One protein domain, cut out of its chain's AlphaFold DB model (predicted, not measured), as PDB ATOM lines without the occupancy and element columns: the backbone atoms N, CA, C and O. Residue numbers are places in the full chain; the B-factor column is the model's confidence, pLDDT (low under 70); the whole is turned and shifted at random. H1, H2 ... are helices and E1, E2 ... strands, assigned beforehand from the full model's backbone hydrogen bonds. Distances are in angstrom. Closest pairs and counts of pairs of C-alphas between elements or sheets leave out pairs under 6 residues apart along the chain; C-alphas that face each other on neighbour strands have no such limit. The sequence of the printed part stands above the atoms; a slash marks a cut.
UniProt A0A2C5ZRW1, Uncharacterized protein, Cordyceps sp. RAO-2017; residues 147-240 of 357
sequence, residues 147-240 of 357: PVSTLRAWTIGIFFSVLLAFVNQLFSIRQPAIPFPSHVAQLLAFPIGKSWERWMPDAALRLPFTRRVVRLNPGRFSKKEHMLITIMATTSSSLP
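This is residues 147 to 240 of the 357 residues of an uncharacterized protein of Cordyceps sp. RAO-2017 (UniProt A0A2C5ZRW1). Helices H1, H2 and H3 form an elongated up-and-down bundle, each running against the one before, with strand hairpin E1-E2 at one end. The 94 printed residues, mostly helix, hold in order H1, H2, E1, E2, H3. The whole is only just loose, close to compact: radius of gyration of the C-alphas 15.2 A, spans 49 by 30 by 19 A.

H1, residues 151 to 171, runs 30.1 A from C-alpha (-1.851, -28.667, 34.368). H2, residues 182 to 199, runs 25.3 A. E1 is residues 204 to 206, E2 213 to 215. H3, residues 223 to 236, runs 20.2 A to C-alpha (-10.948, -29.976, 50.802).

H1 touches H3, the same way at a shallow tilt of 26 degrees, closest C-alphas Gly 157 and Ile 229, 4.3 A; both touch H2, opposite ways. Antiparallel E1 and E2 have N 205 and O 214 within hydrogen-bond range, 2.8 A. Every O i to N i+4 pair is within range in H1 and H3, 12 of 14 in H2.

The printed part has no cut and no long link; residues 208 to 209 are under pLDDT 70.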
ATOM      1  N   PRO A 147       7.655 -35.031  36.702       85.69
ATOM      2  CA  PRO A 147       6.806 -33.854  36.838       85.69
ATOM      3  C   PRO A 147       5.703 -34.068  37.884       85.69
ATOM      4  O   PRO A 147       4.977 -35.055  37.847       85.69
ATOM      5  N   VAL A 148       5.544 -33.101  38.793       87.94
ATOM      6  CA  VAL A 148       4.542 -33.146  39.882       87.94
ATOM      7  C   VAL A 148       3.425 -32.130  39.661       87.94
ATOM      8  O   VAL A 148       2.241 -32.452  39.700       87.94
ATOM      9  N   SER A 149       3.814 -30.876  39.426       89.44
ATOM     10  CA  SER A 149       2.910 -29.732  39.303       89.44
ATOM     11  C   SER A 149       2.544 -29.514  37.838       89.44
ATOM     12  O   SER A 149       3.109 -28.663  37.150       89.44
ATOM     13  N   THR A 150       1.636 -30.343  37.333       91.12
ATOM     14  CA  THR A 150       1.214 -30.338  35.928       91.12
ATOM     15  C   THR A 150      -0.177 -29.734  35.789       91.12
ATOM     16  O   THR A 150      -0.973 -29.767  36.728       91.12
ATOM     17  N   LEU A 151      -0.509 -29.202  34.609       90.88
ATOM     18  CA  LEU A 151      -1.851 -28.667  34.368       90.88
ATOM     19  C   LEU A 151      -2.916 -29.742  34.613       90.88
ATOM     20  O   LEU A 151      -3.900 -29.475  35.294       90.88
ATOM     21  N   ARG A 152      -2.673 -30.975  34.152       93.38
ATOM     22  CA  ARG A 152      -3.509 -32.149  34.433       93.38
ATOM     23  C   ARG A 152      -3.780 -32.314  35.933       93.38
ATOM     24  O   ARG A 152      -4.942 -32.362  36.329       93.38
ATOM     25  N   ALA A 153      -2.735 -32.356  36.764       94.00
ATOM     26  CA  ALA A 153      -2.879 -32.548  38.207       94.00
ATOM     27  C   ALA A 153      -3.668 -31.412  38.875       94.00
ATOM     28  O   ALA A 153      -4.580 -31.679  39.654       94.00
ATOM     29  N   TRP A 154      -3.391 -30.155  38.515       94.38
ATOM     30  CA  TRP A 154      -4.134 -29.003  39.036       94.38
ATOM     31  C   TRP A 154      -5.600 -29.006  38.609       94.38
ATOM     32  O   TRP A 154      -6.472 -28.749  39.430       94.38
ATOM     33  N   THR A 155      -5.887 -29.317  37.345       94.19
ATOM     34  CA  THR A 155      -7.260 -29.284  36.823       94.19
ATOM     35  C   THR A 155      -8.119 -30.357  37.493       94.19
ATOM     36  O   THR A 155      -9.205 -30.059  37.987       94.19
ATOM     37  N   ILE A 156      -7.603 -31.590  37.575       95.00
ATOM     38  CA  ILE A 156      -8.289 -32.712  38.233       95.00
ATOM     39  C   ILE A 156      -8.400 -32.462  39.744       95.00
ATOM     40  O   ILE A 156      -9.466 -32.661  40.324       95.00
ATOM     41  N   GLY A 157      -7.323 -31.986  40.376       96.19
ATOM     42  CA  GLY A 157      -7.285 -31.660  41.799       96.19
ATOM     43  C   GLY A 157      -8.300 -30.588  42.183       96.19
ATOM     44  O   GLY A 157      -9.123 -30.830  43.056       96.19
ATOM     45  N   ILE A 158      -8.311 -29.440  41.494       96.44
ATOM     46  CA  ILE A 158      -9.269 -28.349  41.748       96.44
ATOM     47  C   ILE A 158     -10.704 -28.834  41.552       96.44
ATOM     48  O   ILE A 158     -11.562 -28.533  42.380       96.44
ATOM     49  N   PHE A 159     -10.971 -29.592  40.484       96.31
ATOM     50  CA  PHE A 159     -12.302 -30.138  40.226       96.31
ATOM     51  C   PHE A 159     -12.801 -30.985  41.402       96.31
ATOM     52  O   PHE A 159     -13.887 -30.729  41.925       96.31
ATOM     53  N   PHE A 160     -11.994 -31.948  41.861       95.81
ATOM     54  CA  PHE A 160     -12.363 -32.767  43.012       95.81
ATOM     55  C   PHE A 160     -12.445 -31.955  44.299       95.81
ATOM     56  O   PHE A 160     -13.355 -32.202  45.083       95.81
ATOM     57  N   SER A 161     -11.574 -30.965  44.505       95.50
ATOM     58  CA  SER A 161     -11.638 -30.110  45.691       95.50
ATOM     59  C   SER A 161     -12.935 -29.311  45.770       95.50
ATOM     60  O   SER A 161     -13.571 -29.268  46.822       95.50
ATOM     61  N   VAL A 162     -13.363 -28.707  44.657       94.62
ATOM     62  CA  VAL A 162     -14.626 -27.955  44.588       94.62
ATOM     63  C   VAL A 162     -15.816 -28.887  44.788       94.62
ATOM     64  O   VAL A 162     -16.695 -28.585  45.593       94.62
ATOM     65  N   LEU A 163     -15.833 -30.030  44.095       93.69
ATOM     66  CA  LEU A 163     -16.906 -31.016  44.211       93.69
ATOM     67  C   LEU A 163     -17.040 -31.521  45.651       93.69
ATOM     68  O   LEU A 163     -18.141 -31.572  46.193       93.69
ATOM     69  N   LEU A 164     -15.919 -31.870  46.277       93.38
ATOM     70  CA  LEU A 164     -15.889 -32.450  47.610       93.38
ATOM     71  C   LEU A 164     -16.290 -31.442  48.685       93.38
ATOM     72  O   LEU A 164     -17.090 -31.779  49.558       93.38
ATOM     73  N   ALA A 165     -15.787 -30.209  48.598       92.31
ATOM     74  CA  ALA A 165     -16.185 -29.130  49.492       92.31
ATOM     75  C   ALA A 165     -17.683 -28.815  49.350       92.31
ATOM     76  O   ALA A 165     -18.382 -28.684  50.352       92.31
ATOM     77  N   PHE A 166     -18.196 -28.761  48.116       91.69
ATOM     78  CA  PHE A 166     -19.614 -28.522  47.849       91.69
ATOM     79  C   PHE A 166     -20.505 -29.625  48.431       91.69
ATOM     80  O   PHE A 166     -21.443 -29.328  49.168       91.69
ATOM     81  N   VAL A 167     -20.200 -30.892  48.139       91.31
ATOM     82  CA  VAL A 167     -20.975 -32.044  48.621       91.31
ATOM     83  C   VAL A 167     -20.954 -32.102  50.148       91.31
ATOM     84  O   VAL A 167     -22.014 -32.184  50.767       91.31
ATOM     85  N   ASN A 168     -19.777 -31.994  50.772       91.75
ATOM     86  CA  ASN A 168     -19.672 -32.032  52.231       91.75
ATOM     87  C   ASN A 168     -20.414 -30.865  52.895       91.75
ATOM     88  O   ASN A 168     -21.123 -31.079  53.875       91.75
ATOM     89  N   GLN A 169     -20.322 -29.652  52.346       90.19
ATOM     90  CA  GLN A 169     -21.060 -28.498  52.863       90.19
ATOM     91  C   GLN A 169     -22.580 -28.650  52.683       90.19
ATOM     92  O   GLN A 169     -23.346 -28.252  53.557       90.19
ATOM     93  N   LEU A 170     -23.036 -29.237  51.574       89.12
ATOM     94  CA  LEU A 170     -24.458 -29.471  51.316       89.12
ATOM     95  C   LEU A 170     -25.056 -30.494  52.294       89.12
ATOM     96  O   LEU A 170     -26.186 -30.328  52.754       89.12
ATOM     97  N   PHE A 171     -24.309 -31.551  52.620       87.81
ATOM     98  CA  PHE A 171     -24.765 -32.606  53.527       87.81
ATOM     99  C   PHE A 171     -24.496 -32.315  55.008       87.81
ATOM    100  O   PHE A 171     -25.067 -32.999  55.857       87.81
ATOM    101  N   SER A 172     -23.709 -31.285  55.342       85.44
ATOM    102  CA  SER A 172     -23.371 -30.963  56.736       85.44
ATOM    103  C   SER A 172     -24.577 -30.564  57.585       85.44
ATOM    104  O   SER A 172     -24.541 -30.694  58.803       85.44
ATOM    105  N   ILE A 173     -25.636 -30.046  56.956       83.56
ATOM    106  CA  ILE A 173     -26.872 -29.635  57.638       83.56
ATOM    107  C   ILE A 173     -27.833 -30.803  57.903       83.56
ATOM    108  O   ILE A 173     -28.824 -30.625  58.608       83.56
ATOM    109  N   ARG A 174     -27.581 -31.990  57.333       82.69
ATOM    110  CA  ARG A 174     -28.428 -33.167  57.561       82.69
ATOM    111  C   ARG A 174     -28.125 -33.805  58.913       82.69
ATOM    112  O   ARG A 174     -26.990 -33.788  59.376       82.69
ATOM    113  N   GLN A 175     -29.152 -34.401  59.512       76.19
ATOM    114  CA  GLN A 175     -29.043 -35.204  60.727       76.19
ATOM    115  C   GLN A 175     -29.541 -36.626  60.424       76.19
ATOM    116  O   GLN A 175     -30.730 -36.779  60.135       76.19
ATOM    117  N   PRO A 176     -28.665 -37.650  60.443       80.88
ATOM    118  CA  PRO A 176     -27.211 -37.580  60.647       80.88
ATOM    119  C   PRO A 176     -26.470 -36.968  59.441       80.88
ATOM    120  O   PRO A 176     -26.939 -37.042  58.302       80.88
ATOM    121  N   ALA A 177     -25.304 -36.365  59.689       77.44
ATOM    122  CA  ALA A 177     -24.451 -35.852  58.621       77.44
ATOM    123  C   ALA A 177     -23.885 -37.017  57.795       77.44
ATOM    124  O   ALA A 177     -23.480 -38.040  58.348       77.44
ATOM    125  N   ILE A 178     -23.836 -36.849  56.474       85.25
ATOM    126  CA  ILE A 178     -23.330 -37.864  55.542       85.25
ATOM    127  C   ILE A 178     -22.007 -37.343  54.966       85.25
ATOM    128  O   ILE A 178     -22.032 -36.612  53.972       85.25
ATOM    129  N   PRO A 179     -20.855 -37.637  55.600       82.56
ATOM    130  CA  PRO A 179     -19.571 -37.167  55.107       82.56
ATOM    131  C   PRO A 179     -19.208 -37.901  53.820       82.56
ATOM    132  O   PRO A 179     -19.332 -39.123  53.723       82.56
ATOM    133  N   PHE A 180     -18.711 -37.157  52.840       87.88
ATOM    134  CA  PHE A 180     -18.168 -37.728  51.620       87.88
ATOM    135  C   PHE A 180     -16.640 -37.809  51.741       87.88
ATOM    136  O   PHE A 180     -15.975 -36.767  51.794       87.88
ATOM    137  N   PRO A 181     -16.057 -39.019  51.818       88.88
ATOM    138  CA  PRO A 181     -14.634 -39.186  52.076       88.88
ATOM    139  C   PRO A 181     -13.778 -38.871  50.840       88.88
ATOM    140  O   PRO A 181     -14.135 -39.186  49.704       88.88
ATOM    141  N   SER A 182     -12.584 -38.323  51.075       90.00
ATOM    142  CA  SER A 182     -11.599 -37.979  50.037       90.00
ATOM    143  C   SER A 182     -11.056 -39.189  49.266       90.00
ATOM    144  O   SER A 182     -10.673 -39.050  48.103       90.00
ATOM    145  N   HIS A 183     -11.102 -40.390  49.851       89.44
ATOM    146  CA  HIS A 183     -10.691 -41.641  49.202       89.44
ATOM    147  C   HIS A 183     -11.424 -41.907  47.877       89.44
ATOM    148  O   HIS A 183     -10.858 -42.502  46.963       89.44
ATOM    149  N   VAL A 184     -12.670 -41.438  47.725       87.50
ATOM    150  CA  VAL A 184     -13.406 -41.591  46.459       87.50
ATOM    151  C   VAL A 184     -12.755 -40.760  45.352       87.50
ATOM    152  O   VAL A 184     -12.537 -41.260  44.250       87.50
ATOM    153  N   ALA A 185     -12.378 -39.514  45.654       91.38
ATOM    154  CA  ALA A 185     -11.643 -38.666  44.718       91.38
ATOM    155  C   ALA A 185     -10.267 -39.263  44.393       91.38
ATOM    156  O   ALA A 185      -9.866 -39.279  43.234       91.38
ATOM    157  N   GLN A 186      -9.582 -39.833  45.387       92.00
ATOM    158  CA  GLN A 186      -8.313 -40.537  45.204       92.00
ATOM    159  C   GLN A 186      -8.427 -41.715  44.217       92.00
ATOM    160  O   GLN A 186      -7.592 -41.856  43.322       92.00
ATOM    161  N   LEU A 187      -9.473 -42.537  44.351       89.88
ATOM    162  CA  LEU A 187      -9.729 -43.695  43.490       89.88
ATOM    163  C   LEU A 187     -10.115 -43.288  42.062       89.88
ATOM    164  O   LEU A 187      -9.656 -43.905  41.103       89.88
ATOM    165  N   LEU A 188     -10.931 -42.241  41.913       90.88
ATOM    166  CA  LEU A 188     -11.367 -41.732  40.609       90.88
ATOM    167  C   LEU A 188     -10.291 -40.903  39.894       90.88
ATOM    168  O   LEU A 188     -10.274 -40.850  38.665       90.88
ATOM    169  N   ALA A 189      -9.360 -40.294  40.630       92.81
ATOM    170  CA  ALA A 189      -8.258 -39.534  40.051       92.81
ATOM    171  C   ALA A 189      -7.364 -40.391  39.144       92.81
ATOM    172  O   ALA A 189      -6.896 -39.896  38.121       92.81
ATOM    173  N   PHE A 190      -7.167 -41.674  39.468       90.62
ATOM    174  CA  PHE A 190      -6.340 -42.579  38.668       90.62
ATOM    175  C   PHE A 190      -6.873 -42.810  37.241       90.62
ATOM    176  O   PHE A 190      -6.156 -42.493  36.286       90.62
ATOM    177  N   PRO A 191      -8.111 -43.309  37.032       90.38
ATOM    178  CA  PRO A 191      -8.641 -43.506  35.688       90.38
ATOM    179  C   PRO A 191      -8.814 -42.193  34.927       90.38
ATOM    180  O   PRO A 191      -8.577 -42.170  33.723       90.38
ATOM    181  N   ILE A 192      -9.175 -41.094  35.598       92.19
ATOM    182  CA  ILE A 192      -9.284 -39.778  34.951       92.19
ATOM    183  C   ILE A 192      -7.899 -39.293  34.499       92.19
ATOM    184  O   ILE A 192      -7.758 -38.833  33.369       92.19
ATOM    185  N   GLY A 193      -6.863 -39.460  35.326       92.19
ATOM    186  CA  GLY A 193      -5.478 -39.121  34.992       92.19
ATOM    187  C   GLY A 193      -4.930 -39.935  33.817       92.19
ATOM    188  O   GLY A 193      -4.373 -39.357  32.882       92.19
ATOM    189  N   LYS A 194      -5.162 -41.255  33.806       90.19
ATOM    190  CA  LYS A 194      -4.810 -42.148  32.681       90.19
ATOM    191  C   LYS A 194      -5.625 -41.853  31.416       90.19
ATOM    192  O   LYS A 194      -5.106 -41.957  30.308       90.19
ATOM    193  N   SER A 195      -6.890 -41.457  31.554       90.19
ATOM    194  CA  SER A 195      -7.714 -41.042  30.409       90.19
ATOM    195  C   SER A 195      -7.213 -39.723  29.823       90.19
ATOM    196  O   SER A 195      -7.113 -39.590  28.608       90.19
ATOM    197  N   TRP A 196      -6.810 -38.775  30.675       92.69
ATOM    198  CA  TRP A 196      -6.181 -37.527  30.246       92.69
ATOM    199  C   TRP A 196      -4.861 -37.787  29.521       92.69
ATOM    200  O   TRP A 196      -4.642 -37.226  28.458       92.69
ATOM    201  N   GLU A 197      -4.005 -38.670  30.048       90.94
ATOM    202  CA  GLU A 197      -2.780 -39.112  29.360       90.94
ATOM    203  C   GLU A 197      -3.062 -39.600  27.931       90.94
ATOM    204  O   GLU A 197      -2.307 -39.280  27.018       90.94
ATOM    205  N   ARG A 198      -4.153 -40.349  27.734       88.62
ATOM    206  CA  ARG A 198      -4.495 -40.961  26.445       88.62
ATOM    207  C   ARG A 198      -5.204 -40.020  25.471       88.62
ATOM    208  O   ARG A 198      -5.087 -40.212  24.264       88.62
ATOM    209  N   TRP A 199      -6.003 -39.079  25.967       89.69
ATOM    210  CA  TRP A 199      -6.903 -38.276  25.132       89.69
ATOM    211  C   TRP A 199      -6.437 -36.840  24.905       89.69
ATOM    212  O   TRP A 199      -6.854 -36.233  23.919       89.69
ATOM    213  N   MET A 200      -5.602 -36.275  25.782       87.75
ATOM    214  CA  MET A 200      -5.141 -34.898  25.610       87.75
ATOM    215  C   MET A 200      -3.940 -34.810  24.659       87.75
ATOM    216  O   MET A 200      -2.954 -35.522  24.872       87.75
ATOM    217  N   PRO A 201      -3.964 -33.909  23.656       85.06
ATOM    218  CA  PRO A 201      -2.803 -33.645  22.815       85.06
ATOM    219  C   PRO A 201      -1.614 -33.091  23.609       85.06
ATOM    220  O   PRO A 201      -1.775 -32.303  24.547       85.06
ATOM    221  N   ASP A 202      -0.409 -33.427  23.143       80.56
ATOM    222  CA  ASP A 202       0.869 -32.866  23.601       80.56
ATOM    223  C   ASP A 202       1.041 -31.414  23.117       80.56
ATOM    224  O   ASP A 202       1.911 -31.076  22.316       80.56
ATOM    225  N   ALA A 203       0.169 -30.523  23.588       78.44
ATOM    226  CA  ALA A 203       0.229 -29.100  23.290       78.44
ATOM    227  C   ALA A 203       0.986 -28.336  24.384       78.44
ATOM    228  O   ALA A 203       0.850 -28.599  25.581       78.44
ATOM    229  N   ALA A 204       1.767 -27.340  23.976       81.56
ATOM    230  CA  ALA A 204       2.456 -26.427  24.876       81.56
ATOM    231  C   ALA A 204       1.698 -25.093  24.934       81.56
ATOM    232  O   ALA A 204       1.679 -24.333  23.966       81.56
ATOM    233  N   LEU A 205       1.077 -24.801  26.075       78.81
ATOM    234  CA  LEU A 205       0.362 -23.552  26.311       78.81
ATOM    235  C   LEU A 205       1.324 -22.514  26.889       78.81
ATOM    236  O   LEU A 205       1.963 -22.732  27.918       78.81
ATOM    237  N   ARG A 206       1.425 -21.357  26.235       78.31
ATOM    238  CA  ARG A 206       2.104 -20.189  26.805       78.31
ATOM    239  C   ARG A 206       1.119 -19.477  27.719       78.31
ATOM    240  O   ARG A 206       0.072 -19.037  27.250       78.31
ATOM    241  N   LEU A 207       1.438 -19.387  29.008       75.25
ATOM    242  CA  LEU A 207       0.582 -18.665  29.945       75.25
ATOM    243  C   LEU A 207       0.548 -17.178  29.560       75.25
ATOM    244  O   LEU A 207       1.613 -16.572  29.393       75.25
ATOM    245  N   PRO A 208      -0.639 -16.563  29.418       68.75
ATOM    246  CA  PRO A 208      -0.716 -15.131  29.184       68.75
ATOM    247  C   PRO A 208      -0.076 -14.405  30.377       68.75
ATOM    248  O   PRO A 208      -0.214 -14.827  31.525       68.75
ATOM    249  N   PHE A 209       0.677 -13.337  30.105       69.62
ATOM    250  CA  PHE A 209       1.393 -12.530  31.110       69.62
ATOM    251  C   PHE A 209       2.572 -13.216  31.827       69.62
ATOM    252  O   PHE A 209       3.191 -12.610  32.699       69.62
ATOM    253  N   THR A 210       2.954 -14.441  31.448       73.25
ATOM    254  CA  THR A 210       4.158 -15.110  31.974       73.25
ATOM    255  C   THR A 210       5.022 -15.680  30.850       73.25
ATOM    256  O   THR A 210       4.525 -16.146  29.836       73.25
ATOM    257  N   ARG A 211       6.351 -15.725  31.034       74.62
ATOM    258  CA  ARG A 211       7.263 -16.425  30.097       74.62
ATOM    259  C   ARG A 211       7.234 -17.956  30.245       74.62
ATOM    260  O   ARG A 211       8.049 -18.647  29.640       74.62
ATOM    261  N   ARG A 212       6.341 -18.499  31.078       76.62
ATOM    262  CA  ARG A 212       6.274 -19.933  31.377       76.62
ATOM    263  C   ARG A 212       5.439 -20.656  30.325       76.62
ATOM    264  O   ARG A 212       4.314 -20.262  30.022       76.62
ATOM    265  N   VAL A 213       6.007 -21.736  29.799       78.38
ATOM    266  CA  VAL A 213       5.336 -22.671  28.898       78.38
ATOM    267  C   VAL A 213       4.877 -23.860  29.730       78.38
ATOM    268  O   VAL A 213       5.699 -24.519  30.363       78.38
ATOM    269  N   VAL A 214       3.577 -24.127  29.745       81.00
ATOM    270  CA  VAL A 214       2.983 -25.263  30.449       81.00
ATOM    271  C   VAL A 214       2.563 -26.296  29.417       81.00
ATOM    272  O   VAL A 214       1.793 -26.001  28.504       81.00
ATOM    273  N   ARG A 215       3.080 -27.518  29.548       83.12
ATOM    274  CA  ARG A 215       2.648 -28.637  28.709       83.12
ATOM    275  C   ARG A 215       1.297 -29.148  29.203       83.12
ATOM    276  O   ARG A 215       1.115 -29.379  30.397       83.12
ATOM    277  N   LEU A 216       0.363 -29.297  28.272       83.00
ATOM    278  CA  LEU A 216      -0.994 -29.785  28.506       83.00
ATOM    279  C   LEU A 216      -0.999 -31.274  28.865       83.00
ATOM    280  O   LEU A 216      -1.741 -31.705  29.750       83.00
ATOM    281  N   ASN A 217      -0.107 -32.021  28.222       87.31
ATOM    282  CA  ASN A 217       0.219 -33.394  28.549       87.31
ATOM    283  C   ASN A 217       1.754 -33.504  28.685       87.31
ATOM    284  O   ASN A 217       2.485 -33.256  27.728       87.31
ATOM    285  N   PRO A 218       2.277 -33.732  29.902       82.12
ATOM    286  CA  PRO A 218       3.710 -33.892  30.138       82.12
ATOM    287  C   PRO A 218       4.187 -35.337  29.923       82.12
ATOM    288  O   PRO A 218       5.371 -35.601  30.112       82.12
ATOM    289  N   GLY A 219       3.287 -36.255  29.548       84.94
ATOM    290  CA  GLY A 219       3.560 -37.676  29.360       84.94
ATOM    291  C   GLY A 219       2.780 -38.561  30.336       84.94
ATOM    292  O   GLY A 219       1.675 -38.216  30.786       84.94
ATOM    293  N   ARG A 220       3.369 -39.719  30.669       88.50
ATOM    294  CA  ARG A 220       2.728 -40.755  31.496       88.50
ATOM    295  C   ARG A 220       2.247 -40.194  32.834       88.50
ATOM    296  O   ARG A 220       2.931 -39.376  33.445       88.50
ATOM    297  N   PHE A 221       1.063 -40.606  33.279       89.56
ATOM    298  CA  PHE A 221       0.506 -40.167  34.556       89.56
ATOM    299  C   PHE A 221       1.341 -40.699  35.720       89.56
ATOM    300  O   PHE A 221       1.369 -41.903  35.972       89.56
ATOM    301  N   SER A 222       2.029 -39.797  36.420       90.19
ATOM    302  CA  SER A 222       2.995 -40.161  37.455       90.19
ATOM    303  C   SER A 222       2.349 -40.386  38.827       90.19
ATOM    304  O   SER A 222       1.302 -39.818  39.160       90.19
ATOM    305  N   LYS A 223       3.033 -41.164  39.680       89.50
ATOM    306  CA  LYS A 223       2.681 -41.328  41.102       89.50
ATOM    307  C   LYS A 223       2.603 -39.978  41.827       89.50
ATOM    308  O   LYS A 223       1.709 -39.770  42.645       89.50
ATOM    309  N   LYS A 224       3.501 -39.043  41.493       91.44
ATOM    310  CA  LYS A 224       3.585 -37.719  42.125       91.44
ATOM    311  C   LYS A 224       2.401 -36.819  41.759       91.44
ATOM    312  O   LYS A 224       1.838 -36.179  42.645       91.44
ATOM    313  N   GLU A 225       1.974 -36.808  40.495       93.56
ATOM    314  CA  GLU A 225       0.759 -36.090  40.075       93.56
ATOM    315  C   GLU A 225      -0.491 -36.629  40.780       93.56
ATOM    316  O   GLU A 225      -1.318 -35.856  41.262       93.56
ATOM    317  N   HIS A 226      -0.618 -37.956  40.877       93.94
ATOM    318  CA  HIS A 226      -1.733 -38.593  41.582       93.94
ATOM    319  C   HIS A 226      -1.732 -38.252  43.074       93.94
ATOM    320  O   HIS A 226      -2.777 -37.916  43.640       93.94
ATOM    321  N   MET A 227      -0.557 -38.259  43.704       93.88
ATOM    322  CA  MET A 227      -0.423 -37.862  45.102       93.88
ATOM    323  C   MET A 227      -0.811 -36.393  45.310       93.88
ATOM    324  O   MET A 227      -1.540 -36.094  46.252       93.88
ATOM    325  N   LEU A 228      -0.413 -35.486  44.410       94.94
ATOM    326  CA  LEU A 228      -0.800 -34.073  44.478       94.94
ATOM    327  C   LEU A 228      -2.325 -33.895  44.415       94.94
ATOM    328  O   LEU A 228      -2.888 -33.204  45.263       94.94
ATOM    329  N   ILE A 229      -2.998 -34.560  43.469       95.62
ATOM    330  CA  ILE A 229      -4.470 -34.550  43.368       95.62
ATOM    331  C   ILE A 229      -5.101 -35.039  44.679       95.62
ATOM    332  O   ILE A 229      -6.055 -34.445  45.179       95.62
ATOM    333  N   THR A 230      -4.548 -36.106  45.253       94.75
ATOM    334  CA  THR A 230      -5.049 -36.696  46.500       94.75
ATOM    335  C   THR A 230      -4.912 -35.731  47.674       94.75
ATOM    336  O   THR A 230      -5.859 -35.565  48.434       94.75
ATOM    337  N   ILE A 231      -3.774 -35.040  47.798       94.12
ATOM    338  CA  ILE A 231      -3.561 -34.024  48.839       94.12
ATOM    339  C   ILE A 231      -4.598 -32.903  48.714       94.12
ATOM    340  O   ILE A 231      -5.189 -32.514  49.719       94.12
ATOM    341  N   MET A 232      -4.865 -32.418  47.495       94.88
ATOM    342  CA  MET A 232      -5.877 -31.382  47.245       94.88
ATOM    343  C   MET A 232      -7.292 -31.848  47.610       94.88
ATOM    344  O   MET A 232      -8.083 -31.077  48.157       94.88
ATOM    345  N   ALA A 233      -7.623 -33.112  47.341       94.12
ATOM    346  CA  ALA A 233      -8.895 -33.686  47.755       94.12
ATOM    347  C   ALA A 233      -8.979 -33.788  49.289       94.12
ATOM    348  O   ALA A 233      -9.944 -33.314  49.884       94.12
ATOM    349  N   THR A 234      -7.959 -34.326  49.957       92.00
ATOM    350  CA  THR A 234      -7.964 -34.499  51.419       92.00
ATOM    351  C   THR A 234      -8.048 -33.172  52.174       92.00
ATOM    352  O   THR A 234      -8.767 -33.087  53.165       92.00
ATOM    353  N   THR A 235      -7.394 -32.105  51.707       89.38
ATOM    354  CA  THR A 235      -7.512 -30.782  52.353       89.38
ATOM    355  C   THR A 235      -8.886 -30.141  52.161       89.38
ATOM    356  O   THR A 235      -9.305 -29.332  52.982       89.38
ATOM    357  N   SER A 236      -9.611 -30.508  51.102       90.94
ATOM    358  CA  SER A 236     -10.948 -29.976  50.802       90.94
ATOM    359  C   SER A 236     -12.109 -30.747  51.438       90.94
ATOM    360  O   SER A 236     -13.242 -30.270  51.406       90.94
ATOM    361  N   SER A 237     -11.867 -31.935  52.008       88.62
ATOM    362  CA  SER A 237     -12.938 -32.743  52.608       88.62
ATOM    363  C   SER A 237     -13.421 -32.212  53.956       88.62
ATOM    364  O   SER A 237     -14.543 -32.499  54.361       88.62
ATOM    365  N   SER A 238     -12.580 -31.465  54.675       86.50
ATOM    366  CA  SER A 238     -12.942 -30.880  55.965       86.50
ATOM    367  C   SER A 238     -13.728 -29.585  55.789       86.50
ATOM    368  O   SER A 238     -13.332 -28.712  55.016       86.50
ATOM    369  N   LEU A 239     -14.795 -29.423  56.571       87.62
ATOM    370  CA  LEU A 239     -15.523 -28.160  56.645       87.62
ATOM    371  C   LEU A 239     -14.641 -27.072  57.278       87.62
ATOM    372  O   LEU A 239     -13.906 -27.354  58.230       87.62
ATOM    373  N   PRO A 240     -14.719 -25.824  56.795       88.00
ATOM    374  CA  PRO A 240     -13.924 -24.740  57.347       88.00
ATOM    375  C   PRO A 240     -14.393 -24.385  58.762       88.00
ATOM    376  O   PRO A 240     -15.591 -24.341  59.048       88.00
TER     377      PRO A 240